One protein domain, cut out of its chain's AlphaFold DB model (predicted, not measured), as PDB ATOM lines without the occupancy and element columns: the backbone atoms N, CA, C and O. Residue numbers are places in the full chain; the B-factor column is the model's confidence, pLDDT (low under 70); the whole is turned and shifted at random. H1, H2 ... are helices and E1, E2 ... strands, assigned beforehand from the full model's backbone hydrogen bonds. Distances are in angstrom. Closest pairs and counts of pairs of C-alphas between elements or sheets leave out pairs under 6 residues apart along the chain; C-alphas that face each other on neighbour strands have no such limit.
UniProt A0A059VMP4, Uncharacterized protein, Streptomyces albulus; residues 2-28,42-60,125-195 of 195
ATOM      1  N   ARG A   2    -292.580-351.785-141.631       89.12
ATOM      2  CA  ARG A   2    -291.159-352.168-141.823       89.12
ATOM      3  C   ARG A   2    -290.161-351.206-141.167       89.12
ATOM      4  O   ARG A   2    -289.395-351.641-140.325       89.12
ATOM      5  N   THR A   3    -290.295-349.903-141.407       91.88
ATOM      6  CA  THR A   3    -289.435-348.873-140.793       91.88
ATOM      7  C   THR A   3    -289.427-348.903-139.261       91.88
ATOM      8  O   THR A   3    -288.395-348.674-138.648       91.88
ATOM      9  N   LEU A   4    -290.561-349.194-138.608       92.38
ATOM     10  CA  LEU A   4    -290.606-349.288-137.141       92.38
ATOM     11  C   LEU A   4    -289.891-350.547-136.638       92.38
ATOM     12  O   LEU A   4    -289.221-350.496-135.611       92.38
ATOM     13  N   ILE A   5    -290.014-351.658-137.366       93.88
ATOM     14  CA  ILE A   5    -289.309-352.910-137.062       93.88
ATOM     15  C   ILE A   5    -287.803-352.720-137.259       93.88
ATOM     16  O   ILE A   5    -287.032-353.114-136.392       93.88
ATOM     17  N   GLU A   6    -287.385-352.066-138.343       94.12
ATOM     18  CA  GLU A   6    -285.984-351.715-138.607       94.12
ATOM     19  C   GLU A   6    -285.423-350.823-137.497       94.12
ATOM     20  O   GLU A   6    -284.379-351.138-136.937       94.12
ATOM     21  N   ARG A   7    -286.153-349.776-137.089       94.62
ATOM     22  CA  ARG A   7    -285.754-348.931-135.952       94.62
ATOM     23  C   ARG A   7    -285.599-349.739-134.665       94.62
ATOM     24  O   ARG A   7    -284.585-349.589-133.993       94.62
ATOM     25  N   LEU A   8    -286.543-350.625-134.336       95.12
ATOM     26  CA  LEU A   8    -286.402-351.491-133.159       95.12
ATOM     27  C   LEU A   8    -285.213-352.457-133.289       95.12
ATOM     28  O   LEU A   8    -284.527-352.706-132.307       95.12
ATOM     29  N   SER A   9    -284.922-352.932-134.500       94.50
ATOM     30  CA  SER A   9    -283.783-353.819-134.782       94.50
ATOM     31  C   SER A   9    -282.424-353.148-134.572       94.50
ATOM     32  O   SER A   9    -281.427-353.841-134.428       94.50
ATOM     33  N   THR A  10    -282.368-351.812-134.551       95.62
ATOM     34  CA  THR A  10    -281.138-351.060-134.238       95.62
ATOM     35  C   THR A  10    -280.900-350.853-132.743       95.62
ATOM     36  O   THR A  10    -279.858-350.321-132.364       95.62
ATOM     37  N   VAL A  11    -281.837-351.255-131.877       97.00
ATOM     38  CA  VAL A  11    -281.660-351.138-130.427       97.00
ATOM     39  C   VAL A  11    -280.611-352.140-129.963       97.00
ATOM     40  O   VAL A  11    -280.773-353.349-130.110       97.00
ATOM     41  N   GLU A  12    -279.541-351.629-129.360       97.06
ATOM     42  CA  GLU A  12    -278.464-352.459-128.832       97.06
ATOM     43  C   GLU A  12    -278.997-353.457-127.793       97.06
ATOM     44  O   GLU A  12    -279.601-353.068-126.790       97.06
ATOM     45  N   GLY A  13    -278.725-354.742-128.015       95.88
ATOM     46  CA  GLY A  13    -279.232-355.836-127.187       95.88
ATOM     47  C   GLY A  13    -280.430-356.566-127.796       95.88
ATOM     48  O   GLY A  13    -280.826-357.596-127.261       95.88
ATOM     49  N   LEU A  14    -280.975-356.094-128.923       97.50
ATOM     50  CA  LEU A  14    -281.983-356.816-129.698       97.50
ATOM     51  C   LEU A  14    -281.387-357.405-130.972       97.50
ATOM     52  O   LEU A  14    -280.752-356.720-131.765       97.50
ATOM     53  N   GLU A  15    -281.662-358.683-131.193       97.19
ATOM     54  CA  GLU A  15    -281.266-359.410-132.394       97.19
ATOM     55  C   GLU A  15    -282.508-359.839-133.148       97.19
ATOM     56  O   GLU A  15    -283.294-360.637-132.639       97.19
ATOM     57  N   HIS A  16    -282.705-359.309-134.353       96.88
ATOM     58  CA  HIS A  16    -283.839-359.698-135.183       96.88
ATOM     59  C   HIS A  16    -283.759-361.189-135.532       96.88
ATOM     60  O   HIS A  16    -282.759-361.663-136.066       96.88
ATOM     61  N   VAL A  17    -284.816-361.930-135.197       96.69
ATOM     62  CA  VAL A  17    -284.931-363.373-135.451       96.69
ATOM     63  C   VAL A  17    -285.781-363.602-136.691       96.69
ATOM     64  O   VAL A  17    -285.357-364.267-137.635       96.69
ATOM     65  N   LEU A  18    -286.998-363.052-136.673       96.12
ATOM     66  CA  LEU A  18    -287.926-363.101-137.792       96.12
ATOM     67  C   LEU A  18    -288.986-362.012-137.676       96.12
ATOM     68  O   LEU A  18    -289.270-361.483-136.606       96.12
ATOM     69  N   THR A  19    -289.646-361.708-138.782       95.88
ATOM     70  CA  THR A  19    -290.889-360.948-138.803       95.88
ATOM     71  C   THR A  19    -291.907-361.664-139.651       95.88
ATOM     72  O   THR A  19    -291.663-361.944-140.820       95.88
ATOM     73  N   ARG A  20    -293.084-361.886-139.075       93.62
ATOM     74  CA  ARG A  20    -294.256-362.340-139.803       93.62
ATOM     75  C   ARG A  20    -295.131-361.151-140.165       93.62
ATOM     76  O   ARG A  20    -295.550-360.403-139.285       93.62
ATOM     77  N   PHE A  21    -295.471-361.032-141.438       91.88
ATOM     78  CA  PHE A  21    -296.508-360.135-141.928       91.88
ATOM     79  C   PHE A  21    -297.757-360.943-142.249       91.88
ATOM     80  O   PHE A  21    -297.668-361.973-142.915       91.88
ATOM     81  N   THR A  22    -298.913-360.455-141.821       89.31
ATOM     82  CA  THR A  22    -300.219-361.011-142.164       89.31
ATOM     83  C   THR A  22    -301.075-359.899-142.751       89.31
ATOM     84  O   THR A  22    -301.192-358.829-142.165       89.31
ATOM     85  N   ASP A  23    -301.664-360.158-143.907       86.50
ATOM     86  CA  ASP A  23    -302.700-359.343-144.532       86.50
ATOM     87  C   ASP A  23    -303.997-360.152-144.467       86.50
ATOM     88  O   ASP A  23    -304.027-361.311-144.892       86.50
ATOM     89  N   SER A  24    -305.045-359.578-143.883       80.81
ATOM     90  CA  SER A  24    -306.342-360.231-143.757       80.81
ATOM     91  C   SER A  24    -307.478-359.305-144.150       80.81
ATOM     92  O   SER A  24    -307.540-358.168-143.693       80.81
ATOM     93  N   CYS A  25    -308.425-359.828-144.924       77.62
ATOM     94  CA  CYS A  25    -309.709-359.198-145.186       77.62
ATOM     95  C   CYS A  25    -310.818-360.091-144.638       77.62
ATOM     96  O   CYS A  25    -310.983-361.242-145.057       77.62
ATOM     97  N   ALA A  26    -311.593-359.535-143.716       73.31
ATOM     98  CA  ALA A  26    -312.671-360.231-143.041       73.31
ATOM     99  C   ALA A  26    -313.963-359.425-143.100       73.31
ATOM    100  O   ALA A  26    -313.957-358.200-143.238       73.31
ATOM    101  N   ARG A  27    -315.090-360.121-142.947       67.38
ATOM    102  CA  ARG A  27    -316.322-359.445-142.539       67.38
ATOM    103  C   ARG A  27    -316.102-358.871-141.133       67.38
ATOM    104  O   ARG A  27    -315.445-359.536-140.329       67.38
ATOM    105  N   PRO A  28    -316.614-357.670-140.825       62.03
ATOM    106  CA  PRO A  28    -316.520-357.128-139.476       62.03
ATOM    107  C   PRO A  28    -317.112-358.118-138.459       62.03
ATOM    108  O   PRO A  28    -318.173-358.694-138.691       62.03
ATOM    109  N   HIS A  42    -319.819-355.369-146.622       64.38
ATOM    110  CA  HIS A  42    -318.568-354.729-146.183       64.38
ATOM    111  C   HIS A  42    -317.487-355.746-145.805       64.38
ATOM    112  O   HIS A  42    -317.703-356.630-144.976       64.38
ATOM    113  N   LEU A  43    -316.306-355.591-146.406       70.12
ATOM    114  CA  LEU A  43    -315.070-356.260-145.992       70.12
ATOM    115  C   LEU A  43    -314.119-355.218-145.413       70.12
ATOM    116  O   LEU A  43    -313.925-354.176-146.037       70.12
ATOM    117  N   THR A  44    -313.517-355.529-144.269       75.00
ATOM    118  CA  THR A  44    -312.454-354.730-143.656       75.00
ATOM    119  C   THR A  44    -311.138-355.462-143.856       75.00
ATOM    120  O   THR A  44    -310.998-356.606-143.415       75.00
ATOM    121  N   CYS A  45    -310.187-354.807-144.519       78.12
ATOM    122  CA  CYS A  45    -308.829-355.312-144.674       78.12
ATOM    123  C   CYS A  45    -307.880-354.636-143.682       78.12
ATOM    124  O   CYS A  45    -307.911-353.412-143.507       78.12
ATOM    125  N   SER A  46    -307.026-355.435-143.051       81.56
ATOM    126  CA  SER A  46    -306.013-354.983-142.109       81.56
ATOM    127  C   SER A  46    -304.712-355.754-142.288       81.56
ATOM    128  O   SER A  46    -304.697-356.942-142.620       81.56
ATOM    129  N   MET A  47    -303.606-355.053-142.047       86.12
ATOM    130  CA  MET A  47    -302.284-355.662-141.954       86.12
ATOM    131  C   MET A  47    -301.866-355.787-140.492       86.12
ATOM    132  O   MET A  47    -302.178-354.932-139.659       86.12
ATOM    133  N   GLN A  48    -301.104-356.833-140.203       90.56
ATOM    134  CA  GLN A  48    -300.414-357.045-138.942       90.56
ATOM    135  C   GLN A  48    -298.965-357.432-139.224       90.56
ATOM    136  O   GLN A  48    -298.686-358.197-140.150       90.56
ATOM    137  N   ALA A  49    -298.046-356.949-138.399       93.19
ATOM    138  CA  ALA A  49    -296.684-357.456-138.346       93.19
ATOM    139  C   ALA A  49    -296.353-357.898-136.920       93.19
ATOM    140  O   ALA A  49    -296.667-357.187-135.969       93.19
ATOM    141  N   VAL A  50    -295.713-359.056-136.780       95.56
ATOM    142  CA  VAL A  50    -295.147-359.532-135.515       95.56
ATOM    143  C   VAL A  50    -293.673-359.811-135.755       95.56
ATOM    144  O   VAL A  50    -293.318-360.746-136.473       95.56
ATOM    145  N   ALA A  51    -292.818-358.958-135.205       97.06
ATOM    146  CA  ALA A  51    -291.375-359.134-135.218       97.06
ATOM    147  C   ALA A  51    -290.919-359.814-133.927       97.06
ATOM    148  O   ALA A  51    -291.418-359.499-132.853       97.06
ATOM    149  N   TYR A  52    -289.981-360.741-134.046       97.69
ATOM    150  CA  TYR A  52    -289.414-361.520-132.959       97.69
ATOM    151  C   TYR A  52    -287.941-361.158-132.841       97.69
ATOM    152  O   TYR A  52    -287.223-361.104-133.845       97.69
ATOM    153  N   PHE A  53    -287.505-360.934-131.611       97.81
ATOM    154  CA  PHE A  53    -286.152-360.540-131.274       97.81
ATOM    155  C   PHE A  53    -285.605-361.445-130.178       97.81
ATOM    156  O   PHE A  53    -286.295-361.726-129.199       97.81
ATOM    157  N   GLY A  54    -284.360-361.881-130.326       97.00
ATOM    158  CA  GLY A  54    -283.580-362.411-129.217       97.00
ATOM    159  C   GLY A  54    -283.014-361.257-128.398       97.00
ATOM    160  O   GLY A  54    -282.492-360.298-128.965       97.00
ATOM    161  N   VAL A  55    -283.115-361.342-127.076       96.50
ATOM    162  CA  VAL A  55    -282.529-360.362-126.157       96.50
ATOM    163  C   VAL A  55    -281.123-360.827-125.784       96.50
ATOM    164  O   VAL A  55    -280.957-361.895-125.206       96.50
ATOM    165  N   ARG A  56    -280.091-360.050-126.116       94.31
ATOM    166  CA  ARG A  56    -278.724-360.301-125.641       94.31
ATOM    167  C   ARG A  56    -278.571-359.725-124.233       94.31
ATOM    168  O   ARG A  56    -278.527-358.510-124.077       94.31
ATOM    169  N   GLY A  57    -278.437-360.599-123.238       90.06
ATOM    170  CA  GLY A  57    -278.314-360.206-121.832       90.06
ATOM    171  C   GLY A  57    -279.670-360.138-121.128       90.06
ATOM    172  O   GLY A  57    -280.572-360.913-121.450       90.06
ATOM    173  N   ASP A  58    -279.803-359.239-120.152       91.62
ATOM    174  CA  ASP A  58    -281.028-359.083-119.368       91.62
ATOM    175  C   ASP A  58    -282.020-358.129-120.057       91.62
ATOM    176  O   ASP A  58    -281.658-357.081-120.594       91.62
ATOM    177  N   ILE A  59    -283.310-358.469-120.020       93.00
ATOM    178  CA  ILE A  59    -284.375-357.608-120.548       93.00
ATOM    179  C   ILE A  59    -284.427-356.253-119.825       93.00
ATOM    180  O   ILE A  59    -284.759-355.239-120.442       93.00
ATOM    181  N   THR A  60    -284.064-356.206-118.544       94.38
ATOM    182  CA  THR A  60    -284.011-354.976-117.743       94.38
ATOM    183  C   THR A  60    -282.961-353.983-118.241       94.38
ATOM    184  O   THR A  60    -283.193-352.779-118.131       94.38
ATOM    185  N   ASP A 125    -290.658-363.206-123.060       91.19
ATOM    186  CA  ASP A 125    -290.592-364.400-122.213       91.19
ATOM    187  C   ASP A 125    -290.456-364.044-120.721       91.19
ATOM    188  O   ASP A 125    -289.600-363.254-120.326       91.19
ATOM    189  N   ARG A 126    -291.232-364.711-119.859       83.38
ATOM    190  CA  ARG A 126    -291.017-364.754-118.404       83.38
ATOM    191  C   ARG A 126    -290.715-366.192-117.988       83.38
ATOM    192  O   ARG A 126    -291.611-366.982-117.699       83.38
ATOM    193  N   LEU A 127    -289.429-366.544-117.984       66.25
ATOM    194  CA  LEU A 127    -288.946-367.923-117.816       66.25
ATOM    195  C   LEU A 127    -289.319-368.572-116.471       66.25
ATOM    196  O   LEU A 127    -289.414-369.799-116.414       66.25
ATOM    197  N   HIS A 128    -289.561-367.770-115.429       66.50
ATOM    198  CA  HIS A 128    -289.850-368.224-114.061       66.50
ATOM    199  C   HIS A 128    -291.345-368.261-113.699       66.50
ATOM    200  O   HIS A 128    -291.686-368.545-112.554       66.50
ATOM    201  N   MET A 129    -292.244-367.981-114.649       62.34
ATOM    202  CA  MET A 129    -293.693-367.958-114.414       62.34
ATOM    203  C   MET A 129    -294.386-369.172-115.068       62.34
ATOM    204  O   MET A 129    -293.945-369.629-116.127       62.34
ATOM    205  N   PRO A 130    -295.475-369.707-114.476       53.97
ATOM    206  CA  PRO A 130    -296.237-370.818-115.059       53.97
ATOM    207  C   PRO A 130    -296.872-370.425-116.405       53.97
ATOM    208  O   PRO A 130    -297.104-369.252-116.661       53.97
ATOM    209  N   LEU A 131    -297.143-371.381-117.295       47.25
ATOM    210  CA  LEU A 131    -297.684-371.106-118.638       47.25
ATOM    211  C   LEU A 131    -299.082-370.435-118.611       47.25
ATOM    212  O   LEU A 131    -299.852-370.716-117.692       47.25
ATOM    213  N   PRO A 132    -299.454-369.628-119.632       55.59
ATOM    214  CA  PRO A 132    -298.634-369.169-120.753       55.59
ATOM    215  C   PRO A 132    -297.910-367.860-120.404       55.59
ATOM    216  O   PRO A 132    -298.515-366.805-120.254       55.59
ATOM    217  N   ASN A 133    -296.586-367.930-120.292       70.19
ATOM    218  CA  ASN A 133    -295.723-366.774-120.032       70.19
ATOM    219  C   ASN A 133    -294.494-366.770-120.956       70.19
ATOM    220  O   ASN A 133    -293.460-366.187-120.639       70.19
ATOM    221  N   ARG A 134    -294.596-367.450-122.103       84.50
ATOM    222  CA  ARG A 134    -293.540-367.560-123.111       84.50
ATOM    223  C   ARG A 134    -294.081-367.172-124.475       84.50
ATOM    224  O   ARG A 134    -295.225-367.473-124.798       84.50
ATOM    225  N   VAL A 135    -293.233-366.537-125.267       89.50
ATOM    226  CA  VAL A 135    -293.478-366.233-126.671       89.50
ATOM    227  C   VAL A 135    -293.559-367.540-127.456       89.50
ATOM    228  O   VAL A 135    -292.625-368.345-127.462       89.50
ATOM    229  N   GLU A 136    -294.674-367.752-128.137       89.94
ATOM    230  CA  GLU A 136    -294.894-368.941-128.955       89.94
ATOM    231  C   GLU A 136    -294.275-368.802-130.351       89.94
ATOM    232  O   GLU A 136    -294.044-367.695-130.850       89.94
ATOM    233  N   GLU A 137    -294.025-369.942-130.999       90.69
ATOM    234  CA  GLU A 137    -293.688-369.965-132.423       90.69
ATOM    235  C   GLU A 137    -294.821-369.328-133.242       90.69
ATOM    236  O   GLU A 137    -296.002-369.568-132.963       90.69
ATOM    237  N   PRO A 138    -294.509-368.543-134.286       88.81
ATOM    238  CA  PRO A 138    -295.542-368.080-135.196       88.81
ATOM    239  C   PRO A 138    -296.220-369.286-135.856       88.81
ATOM    240  O   PRO A 138    -295.558-370.163-136.407       88.81
ATOM    241  N   ALA A 139    -297.556-369.305-135.873       84.31
ATOM    242  CA  ALA A 139    -298.299-370.337-136.599       84.31
ATOM    243  C   ALA A 139    -297.839-370.425-138.069       84.31
ATOM    244  O   ALA A 139    -297.520-369.401-138.675       84.31
ATOM    245  N   ALA A 140    -297.861-371.608-138.682       80.31
ATOM    246  CA  ALA A 140    -297.433-371.753-140.072       80.31
ATOM    247  C   ALA A 140    -298.201-370.811-141.022       80.31
ATOM    248  O   ALA A 140    -299.387-370.505-140.829       80.31
ATOM    249  N   CYS A 141    -297.510-370.334-142.059       76.12
ATOM    250  CA  CYS A 141    -298.114-369.535-143.117       76.12
ATOM    251  C   CYS A 141    -298.872-370.418-144.107       76.12
ATOM    252  O   CYS A 141    -298.421-370.653-145.222       76.12
ATOM    253  N   LEU A 142    -300.022-370.935-143.671       68.38
ATOM    254  CA  LEU A 142    -300.872-371.778-144.503       68.38
ATOM    255  C   LEU A 142    -301.837-370.924-145.345       68.38
ATOM    256  O   LEU A 142    -302.451-369.992-144.798       68.38
ATOM    257  N   PRO A 143    -302.005-371.239-146.644       61.69
ATOM    258  CA  PRO A 143    -303.087-370.675-147.441       61.69
ATOM    259  C   PRO A 143    -304.434-371.046-146.805       61.69
ATOM    260  O   PRO A 143    -304.619-372.150-146.299       61.69
ATOM    261  N   VAL A 144    -305.373-370.099-146.758       61.62
ATOM    262  CA  VAL A 144    -306.712-370.361-146.206       61.62
ATOM    263  C   VAL A 144    -307.525-371.104-147.259       61.62
ATOM    264  O   VAL A 144    -307.909-370.507-148.260       61.62
ATOM    265  N   GLU A 145    -307.787-372.391-147.032       50.06
ATOM    266  CA  GLU A 145    -308.517-373.233-147.991       50.06
ATOM    267  C   GLU A 145    -310.047-373.190-147.855       50.06
ATOM    268  O   GLU A 145    -310.745-373.705-148.722       50.06
ATOM    269  N   SER A 146    -310.629-372.528-146.851       45.88
ATOM    270  CA  SER A 146    -312.095-372.435-146.785       45.88
ATOM    271  C   SER A 146    -312.609-371.334-145.862       45.88
ATOM    272  O   SER A 146    -312.169-371.223-144.721       45.88
ATOM    273  N   GLY A 147    -313.621-370.594-146.334       52.31
ATOM    274  CA  GLY A 147    -314.545-369.841-145.480       52.31
ATOM    275  C   GLY A 147    -314.315-368.331-145.404       52.31
ATOM    276  O   GLY A 147    -313.857-367.837-144.385       52.31
ATOM    277  N   GLY A 148    -314.690-367.584-146.452       55.81
ATOM    278  CA  GLY A 148    -315.044-366.147-146.398       55.81
ATOM    279  C   GLY A 148    -313.990-365.133-145.914       55.81
ATOM    280  O   GLY A 148    -314.256-363.933-145.956       55.81
ATOM    281  N   LEU A 149    -312.826-365.601-145.477       64.62
ATOM    282  CA  LEU A 149    -311.707-364.848-144.938       64.62
ATOM    283  C   LEU A 149    -310.563-364.943-145.936       64.62
ATOM    284  O   LEU A 149    -309.992-366.011-146.148       64.62
ATOM    285  N   TYR A 150    -310.229-363.821-146.559       72.88
ATOM    286  CA  TYR A 150    -309.002-363.739-147.332       72.88
ATOM    287  C   TYR A 150    -307.855-363.460-146.364       72.88
ATOM    288  O   TYR A 150    -307.933-362.528-145.564       72.88
ATOM    289  N   ARG A 151    -306.795-364.269-146.418       78.62
ATOM    290  CA  ARG A 151    -305.588-364.072-145.614       78.62
ATOM    291  C   ARG A 151    -304.360-364.451-146.425       78.62
ATOM    292  O   ARG A 151    -304.305-365.539-146.995       78.62
ATOM    293  N   ARG A 152    -303.359-363.581-146.424       84.44
ATOM    294  CA  ARG A 152    -302.004-363.862-146.899       84.44
ATOM    295  C   ARG A 152    -301.032-363.626-145.761       84.44
ATOM    296  O   ARG A 152    -301.271-362.789-144.896       84.44
ATOM    297  N   CYS A 153    -299.928-364.352-145.757       87.94
ATOM    298  CA  CYS A 153    -298.841-364.036-144.853       87.94
ATOM    299  C   CYS A 153    -297.492-364.340-145.484       87.94
ATOM    300  O   CYS A 153    -297.391-365.097-146.445       87.94
ATOM    301  N   SER A 154    -296.470-363.689-144.949       90.31
ATOM    302  CA  SER A 154    -295.074-363.866-145.332       90.31
ATOM    303  C   SER A 154    -294.210-363.770-144.085       90.31
ATOM    304  O   SER A 154    -294.588-363.100-143.120       90.31
ATOM    305  N   THR A 155    -293.058-364.430-144.109       91.56
ATOM    306  CA  THR A 155    -292.074-364.381-143.027       91.56
ATOM    307  C   THR A 155    -290.747-363.920-143.606       91.56
ATOM    308  O   THR A 155    -290.398-364.316-144.710       91.56
ATOM    309  N   VAL A 156    -290.043-363.051-142.884       90.75
ATOM    310  CA  VAL A 156    -288.735-362.509-143.271       90.75
ATOM    311  C   VAL A 156    -287.761-362.697-142.102       90.75
ATOM    312  O   VAL A 156    -288.149-362.373-140.979       90.75
ATOM    313  N   PRO A 157    -286.514-363.153-142.319       89.75
ATOM    314  CA  PRO A 157    -285.969-363.616-143.602       89.75
ATOM    315  C   PRO A 157    -286.634-364.923-144.072       89.75
ATOM    316  O   PRO A 157    -287.352-365.553-143.300       89.75
ATOM    317  N   ASP A 158    -286.400-365.322-145.328       83.25
ATOM    318  CA  ASP A 158    -287.029-366.510-145.943       83.25
ATOM    319  C   ASP A 158    -286.676-367.823-145.220       83.25
ATOM    320  O   ASP A 158    -287.481-368.752-145.173       83.25
ATOM    321  N   ALA A 159    -285.487-367.880-144.612       80.69
ATOM    322  CA  ALA A 159    -285.045-368.963-143.738       80.69
ATOM    323  C   ALA A 159    -284.795-368.416-142.321       80.69
ATOM    324  O   ALA A 159    -283.646-368.174-141.942       80.69
ATOM    325  N   PRO A 160    -285.858-368.150-141.540       87.12
ATOM    326  CA  PRO A 160    -285.715-367.608-140.201       87.12
ATOM    327  C   PRO A 160    -285.223-368.680-139.227       87.12
ATOM    328  O   PRO A 160    -285.533-369.865-139.355       87.12
ATOM    329  N   MET A 161    -284.508-368.249-138.192       91.44
ATOM    330  CA  MET A 161    -284.302-369.083-137.010       91.44
ATOM    331  C   MET A 161    -285.647-369.276-136.291       91.44
ATOM    332  O   MET A 161    -286.430-368.332-136.193       91.44
ATOM    333  N   SER A 162    -285.925-370.477-135.779       93.00
ATOM    334  CA  SER A 162    -287.132-370.717-134.977       93.00
ATOM    335  C   SER A 162    -287.074-369.972-133.640       93.00
ATOM    336  O   SER A 162    -285.988-369.720-133.108       93.00
ATOM    337  N   VAL A 163    -288.228-369.644-133.057       93.50
ATOM    338  CA  VAL A 163    -288.305-369.018-131.725       93.50
ATOM    339  C   VAL A 163    -287.647-369.911-130.668       93.50
ATOM    340  O   VAL A 163    -286.962-369.411-129.778       93.50
ATOM    341  N   ALA A 164    -287.791-371.232-130.769       92.44
ATOM    342  CA  ALA A 164    -287.134-372.196-129.894       92.44
ATOM    343  C   ALA A 164    -285.602-372.132-130.005       92.44
ATOM    344  O   ALA A 164    -284.926-372.032-128.981       92.44
ATOM    345  N   ALA A 165    -285.053-372.128-131.224       94.69
ATOM    346  CA  ALA A 165    -283.609-372.029-131.436       94.69
ATOM    347  C   ALA A 165    -283.060-370.666-130.984       94.69
ATOM    348  O   ALA A 165    -282.019-370.599-130.327       94.69
ATOM    349  N   ALA A 166    -283.791-369.585-131.263       95.12
ATOM    350  CA  ALA A 166    -283.451-368.254-130.780       95.12
ATOM    351  C   ALA A 166    -283.451-368.206-129.251       95.12
ATOM    352  O   ALA A 166    -282.545-367.635-128.653       95.12
ATOM    353  N   ARG A 167    -284.414-368.860-128.598       92.88
ATOM    354  CA  ARG A 167    -284.482-368.911-127.137       92.88
ATOM    355  C   ARG A 167    -283.295-369.659-126.547       92.88
ATOM    356  O   ARG A 167    -282.722-369.197-125.571       92.88
ATOM    357  N   THR A 168    -282.880-370.770-127.150       92.81
ATOM    358  CA  THR A 168    -281.657-371.470-126.734       92.81
ATOM    359  C   THR A 168    -280.416-370.586-126.880       92.81
ATOM    360  O   THR A 168    -279.512-370.669-126.055       92.81
ATOM    361  N   ARG A 169    -280.370-369.725-127.905       94.94
ATOM    362  CA  ARG A 169    -279.223-368.850-128.178       94.94
ATOM    363  C   ARG A 169    -279.179-367.585-127.315       94.94
ATOM    364  O   ARG A 169    -278.094-367.167-126.928       94.94
ATOM    365  N   TYR A 170    -280.327-366.960-127.068       93.81
ATOM    366  CA  TYR A 170    -280.430-365.629-126.456       93.81
ATOM    367  C   TYR A 170    -281.106-365.642-125.074       93.81
ATOM    368  O   TYR A 170    -281.038-364.667-124.340       93.81
ATOM    369  N   GLY A 171    -281.754-366.739-124.681       91.19
ATOM    370  CA  GLY A 171    -282.457-366.877-123.403       91.19
ATOM    371  C   GLY A 171    -283.866-366.286-123.421       91.19
ATOM    372  O   GLY A 171    -284.835-367.022-123.246       91.19
ATOM    373  N   THR A 172    -283.991-364.980-123.664       93.62
ATOM    374  CA  THR A 172    -285.281-364.268-123.679       93.62
ATOM    375  C   THR A 172    -285.670-363.890-125.102       93.62
ATOM    376  O   THR A 172    -284.888-363.268-125.823       93.62
ATOM    377  N   ILE A 173    -286.898-364.228-125.500       96.00
ATOM    378  CA  ILE A 173    -287.506-363.752-126.744       96.00
ATOM    379  C   ILE A 173    -288.464-362.605-126.459       96.00
ATOM    380  O   ILE A 173    -289.298-362.682-125.560       96.00
ATOM    381  N   LEU A 174    -288.360-361.563-127.277       96.25
ATOM    382  CA  LEU A 174    -289.231-360.400-127.308       96.25
ATOM    383  C   LEU A 174    -290.028-360.392-128.614       96.25
ATOM    384  O   LEU A 174    -289.501-360.675-129.686       96.25
ATOM    385  N   THR A 175    -291.302-360.031-128.533       96.56
ATOM    386  CA  THR A 175    -292.168-359.773-129.684       96.56
ATOM    387  C   THR A 175    -292.510-358.302-129.771       96.56
ATOM    388  O   THR A 175    -292.769-357.654-128.762       96.56
ATOM    389  N   PHE A 176    -292.554-357.790-130.992       96.38
ATOM    390  CA  PHE A 176    -293.049-356.469-131.323       96.38
ATOM    391  C   PHE A 176    -294.177-356.600-132.339       96.38
ATOM    392  O   PHE A 176    -293.965-356.985-133.490       96.38
ATOM    393  N   THR A 177    -295.390-356.298-131.889       94.00
ATOM    394  CA  THR A 177    -296.616-356.389-132.675       94.00
ATOM    395  C   THR A 177    -297.037-355.009-133.158       94.00
ATOM    396  O   THR A 177    -297.098-354.062-132.375       94.00
ATOM    397  N   LEU A 178    -297.364-354.916-134.447       91.94
ATOM    398  CA  LEU A 178    -297.932-353.742-135.098       91.94
ATOM    399  C   LEU A 178    -299.264-354.128-135.745       91.94
ATOM    400  O   LEU A 178    -299.301-355.035-136.578       91.94
ATOM    401  N   GLY A 179    -300.341-353.424-135.399       84.81
ATOM    402  CA  GLY A 179    -301.692-353.687-135.910       84.81
ATOM    403  C   GLY A 179    -302.364-354.915-135.294       84.81
ATOM    404  O   GLY A 179    -302.099-355.261-134.146       84.81
ATOM    405  N   GLY A 180    -303.258-355.561-136.051       67.19
ATOM    406  CA  GLY A 180    -304.061-356.701-135.589       67.19
ATOM    407  C   GLY A 180    -305.496-356.345-135.169       67.19
ATOM    408  O   GLY A 180    -305.958-355.215-135.339       67.19
ATOM    409  N   TRP A 181    -306.224-357.345-134.662       48.06
ATOM    410  CA  TRP A 181    -307.641-357.225-134.294       48.06
ATOM    411  C   TRP A 181    -307.847-356.169-133.197       48.06
ATOM    412  O   TRP A 181    -307.259-356.263-132.126       48.06
ATOM    413  N   GLY A 182    -308.684-355.163-133.477       49.59
ATOM    414  CA  GLY A 182    -308.984-354.054-132.560       49.59
ATOM    415  C   GLY A 182    -308.193-352.764-132.811       49.59
ATOM    416  O   GLY A 182    -308.548-351.729-132.253       49.59
ATOM    417  N   SER A 183    -307.177-352.774-133.686       54.75
ATOM    418  CA  SER A 183    -306.458-351.557-134.084       54.75
ATOM    419  C   SER A 183    -306.959-351.026-135.428       54.75
ATOM    420  O   SER A 183    -306.701-351.613-136.477       54.75
ATOM    421  N   THR A 184    -307.620-349.866-135.417       58.78
ATOM    422  CA  THR A 184    -308.023-349.164-136.650       58.78
ATOM    423  C   THR A 184    -306.849-348.514-137.383       58.78
ATOM    424  O   THR A 184    -306.973-348.201-138.564       58.78
ATOM    425  N   ALA A 185    -305.700-348.349-136.716       58.50
ATOM    426  CA  ALA A 185    -304.530-347.633-137.230       58.50
ATOM    427  C   ALA A 185    -303.922-348.256-138.501       58.50
ATOM    428  O   ALA A 185    -303.189-347.587-139.223       58.50
ATOM    429  N   TYR A 186    -304.233-349.527-138.779       59.81
ATOM    430  CA  TYR A 186    -303.767-350.249-139.966       59.81
ATOM    431  C   TYR A 186    -304.914-350.831-140.801       59.81
ATOM    432  O   TYR A 186    -304.708-351.762-141.583       59.81
ATOM    433  N   HIS A 187    -306.125-350.290-140.649       68.44
ATOM    434  CA  HIS A 187    -307.189-350.487-141.624       68.44
ATOM    435  C   HIS A 187    -306.874-349.636-142.851       68.44
ATOM    436  O   HIS A 187    -306.668-348.431-142.731       68.44
ATOM    437  N   TYR A 188    -306.840-350.250-144.028       65.38
ATOM    438  CA  TYR A 188    -306.498-349.524-145.256       65.38
ATOM    439  C   TYR A 188    -307.537-349.686-146.362       65.38
ATOM    440  O   TYR A 188    -307.435-349.017-147.389       65.38
ATOM    441  N   PHE A 189    -308.545-350.546-146.179       64.19
ATOM    442  CA  PHE A 189    -309.562-350.748-147.204       64.19
ATOM    443  C   PHE A 189    -310.900-351.233-146.636       64.19
ATOM    444  O   PHE A 189    -310.950-352.220-145.899       64.19
ATOM    445  N   THR A 190    -311.977-350.554-147.046       58.78
ATOM    446  CA  THR A 190    -313.373-350.943-146.809       58.78
ATOM    447  C   THR A 190    -314.103-350.941-148.148       58.78
ATOM    448  O   THR A 190    -314.278-349.880-148.744       58.78
ATOM    449  N   VAL A 191    -314.545-352.103-148.633       56.62
ATOM    450  CA  VAL A 191    -315.263-352.199-149.921       56.62
ATOM    451  C   VAL A 191    -316.743-352.455-149.684       56.62
ATOM    452  O   VAL A 191    -317.050-353.441-149.014       56.62
ATOM    453  N   PRO A 192    -317.659-351.657-150.263       55.59
ATOM    454  CA  PRO A 192    -319.040-352.067-150.471       55.59
ATOM    455  C   PRO A 192    -319.115-353.039-151.661       55.59
ATOM    456  O   PRO A 192    -318.786-352.686-152.793       55.59
ATOM    457  N   ARG A 193    -319.546-354.279-151.442       47.44
ATOM    458  CA  ARG A 193    -319.877-355.217-152.521       47.44
ATOM    459  C   ARG A 193    -321.162-354.754-153.212       47.44
ATOM    460  O   ARG A 193    -322.150-354.455-152.546       47.44
ATOM    461  N   ARG A 194    -321.152-354.699-154.548       52.06
ATOM    462  CA  ARG A 194    -322.388-354.546-155.331       52.06
ATOM    463  C   ARG A 194    -323.234-355.818-155.189       52.06
ATOM    464  O   ARG A 194    -322.663-356.902-155.063       52.06
ATOM    465  N   LYS A 195    -324.555-355.621-155.131       48.94
ATOM    466  CA  LYS A 195    -325.577-356.676-155.066       48.94
ATOM    467  C   LYS A 195    -325.436-357.663-156.215       48.94
ATOM    468  O   LYS A 195    -325.129-357.189-157.332       48.94
TER     469      LYS A 195
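AT A GLANCE: This is residues 2 to 28, 42 to 60 and 125 to 195 of the 195 residues of an uncharacterized protein of Streptomyces albulus (UniProt A0A059VMP4). A long, twisted sheet is built round two long strands side by side, E1 and E2, with the shorter E3 beside E1, and E4 and E5 in turn along the other side of E2. Two short helices, H1 and H2, pack on the sheet toward the end of E2, while E5 and residues 193 to 195 make the opposite end of the length. The printed part has 117 residues, with two named helices and five named strands in the order H1 E1 E2 E3 H2 E4 E5; the class is mixed, helices and strands. The branched sheet's neighbour pairs are antiparallel. The whole is only just loose, close to compact, with a radius of gyration of the C-alphas of 16.5 A, and its spans of 58 by 28 by 28 A make it only just a rod.

HOW THE PARTS SIT: E2, residues 42 to 55, has three neighbours. E1, residues 14 to 26, lies on one side of it, antiparallel at 168 degrees, with N 22 and O 48 2.8 A apart. On the other side are E4, residues 172 to 179, beside residues 48 to 55, and E5, residues 187 to 192, beside residues 42 to 46. N 51 and O 176 of E2 and E4 are 2.9 A apart; N 45 and O 189 of E2 and E5 are 3.0 A apart. E3, residues 150 to 156, is an edge strand antiparallel to E1, with N 21 and O 154 2.8 A apart. E1 bends by 62 degrees at residue 17. H1, residues 2 to 9, is on the sheet at a height over the sheet of 8.4 A, over E2; the closest C-alphas of H1 and E2, those of Ile 5 and Ala 51, are 6.8 A apart. H2, residues 163 to 170, is on it too at 7.8 A, over E2, at 9 degrees to E2 on the local plane and along the strands; the closest C-alphas of H2 and E2, those of Gly 54 and Tyr 170, are 5.3 A apart. H1 and H2 are apart. Every O i to N i+4 pair in H1 and H2 is within hydrogen-bond range.

IN THESE COORDINATES: H1 begins at C-alpha 2, (-291.159, -352.168, -141.823). E2 is 41.6 A from first to last C-alpha, E1 33.6 A, E4 23.0 A, E3 20.7 A, E5 14.9 A, H1 10.3 A and H2 10.1 A. E2 ends at C-alpha 55, (-282.529, -360.362, -126.157), and E5 at C-alpha 192, (-319.040, -352.067, -150.471).

THE WHOLE: The two C-alphas farthest apart, those of Gly 57 and Lys 195, are 57.9 A apart. Residues 29 to 41 and 61 to 124 are not printed; the gaps between C-alphas are 7.4 A and 12.3 A. Of the links printed whole, none is long. Residues 125 to 149 hold no named element. The mean pLDDT of the printed part is 81.1; 33 residues are under 70, among them residues 142 to 149 and 180 to 195.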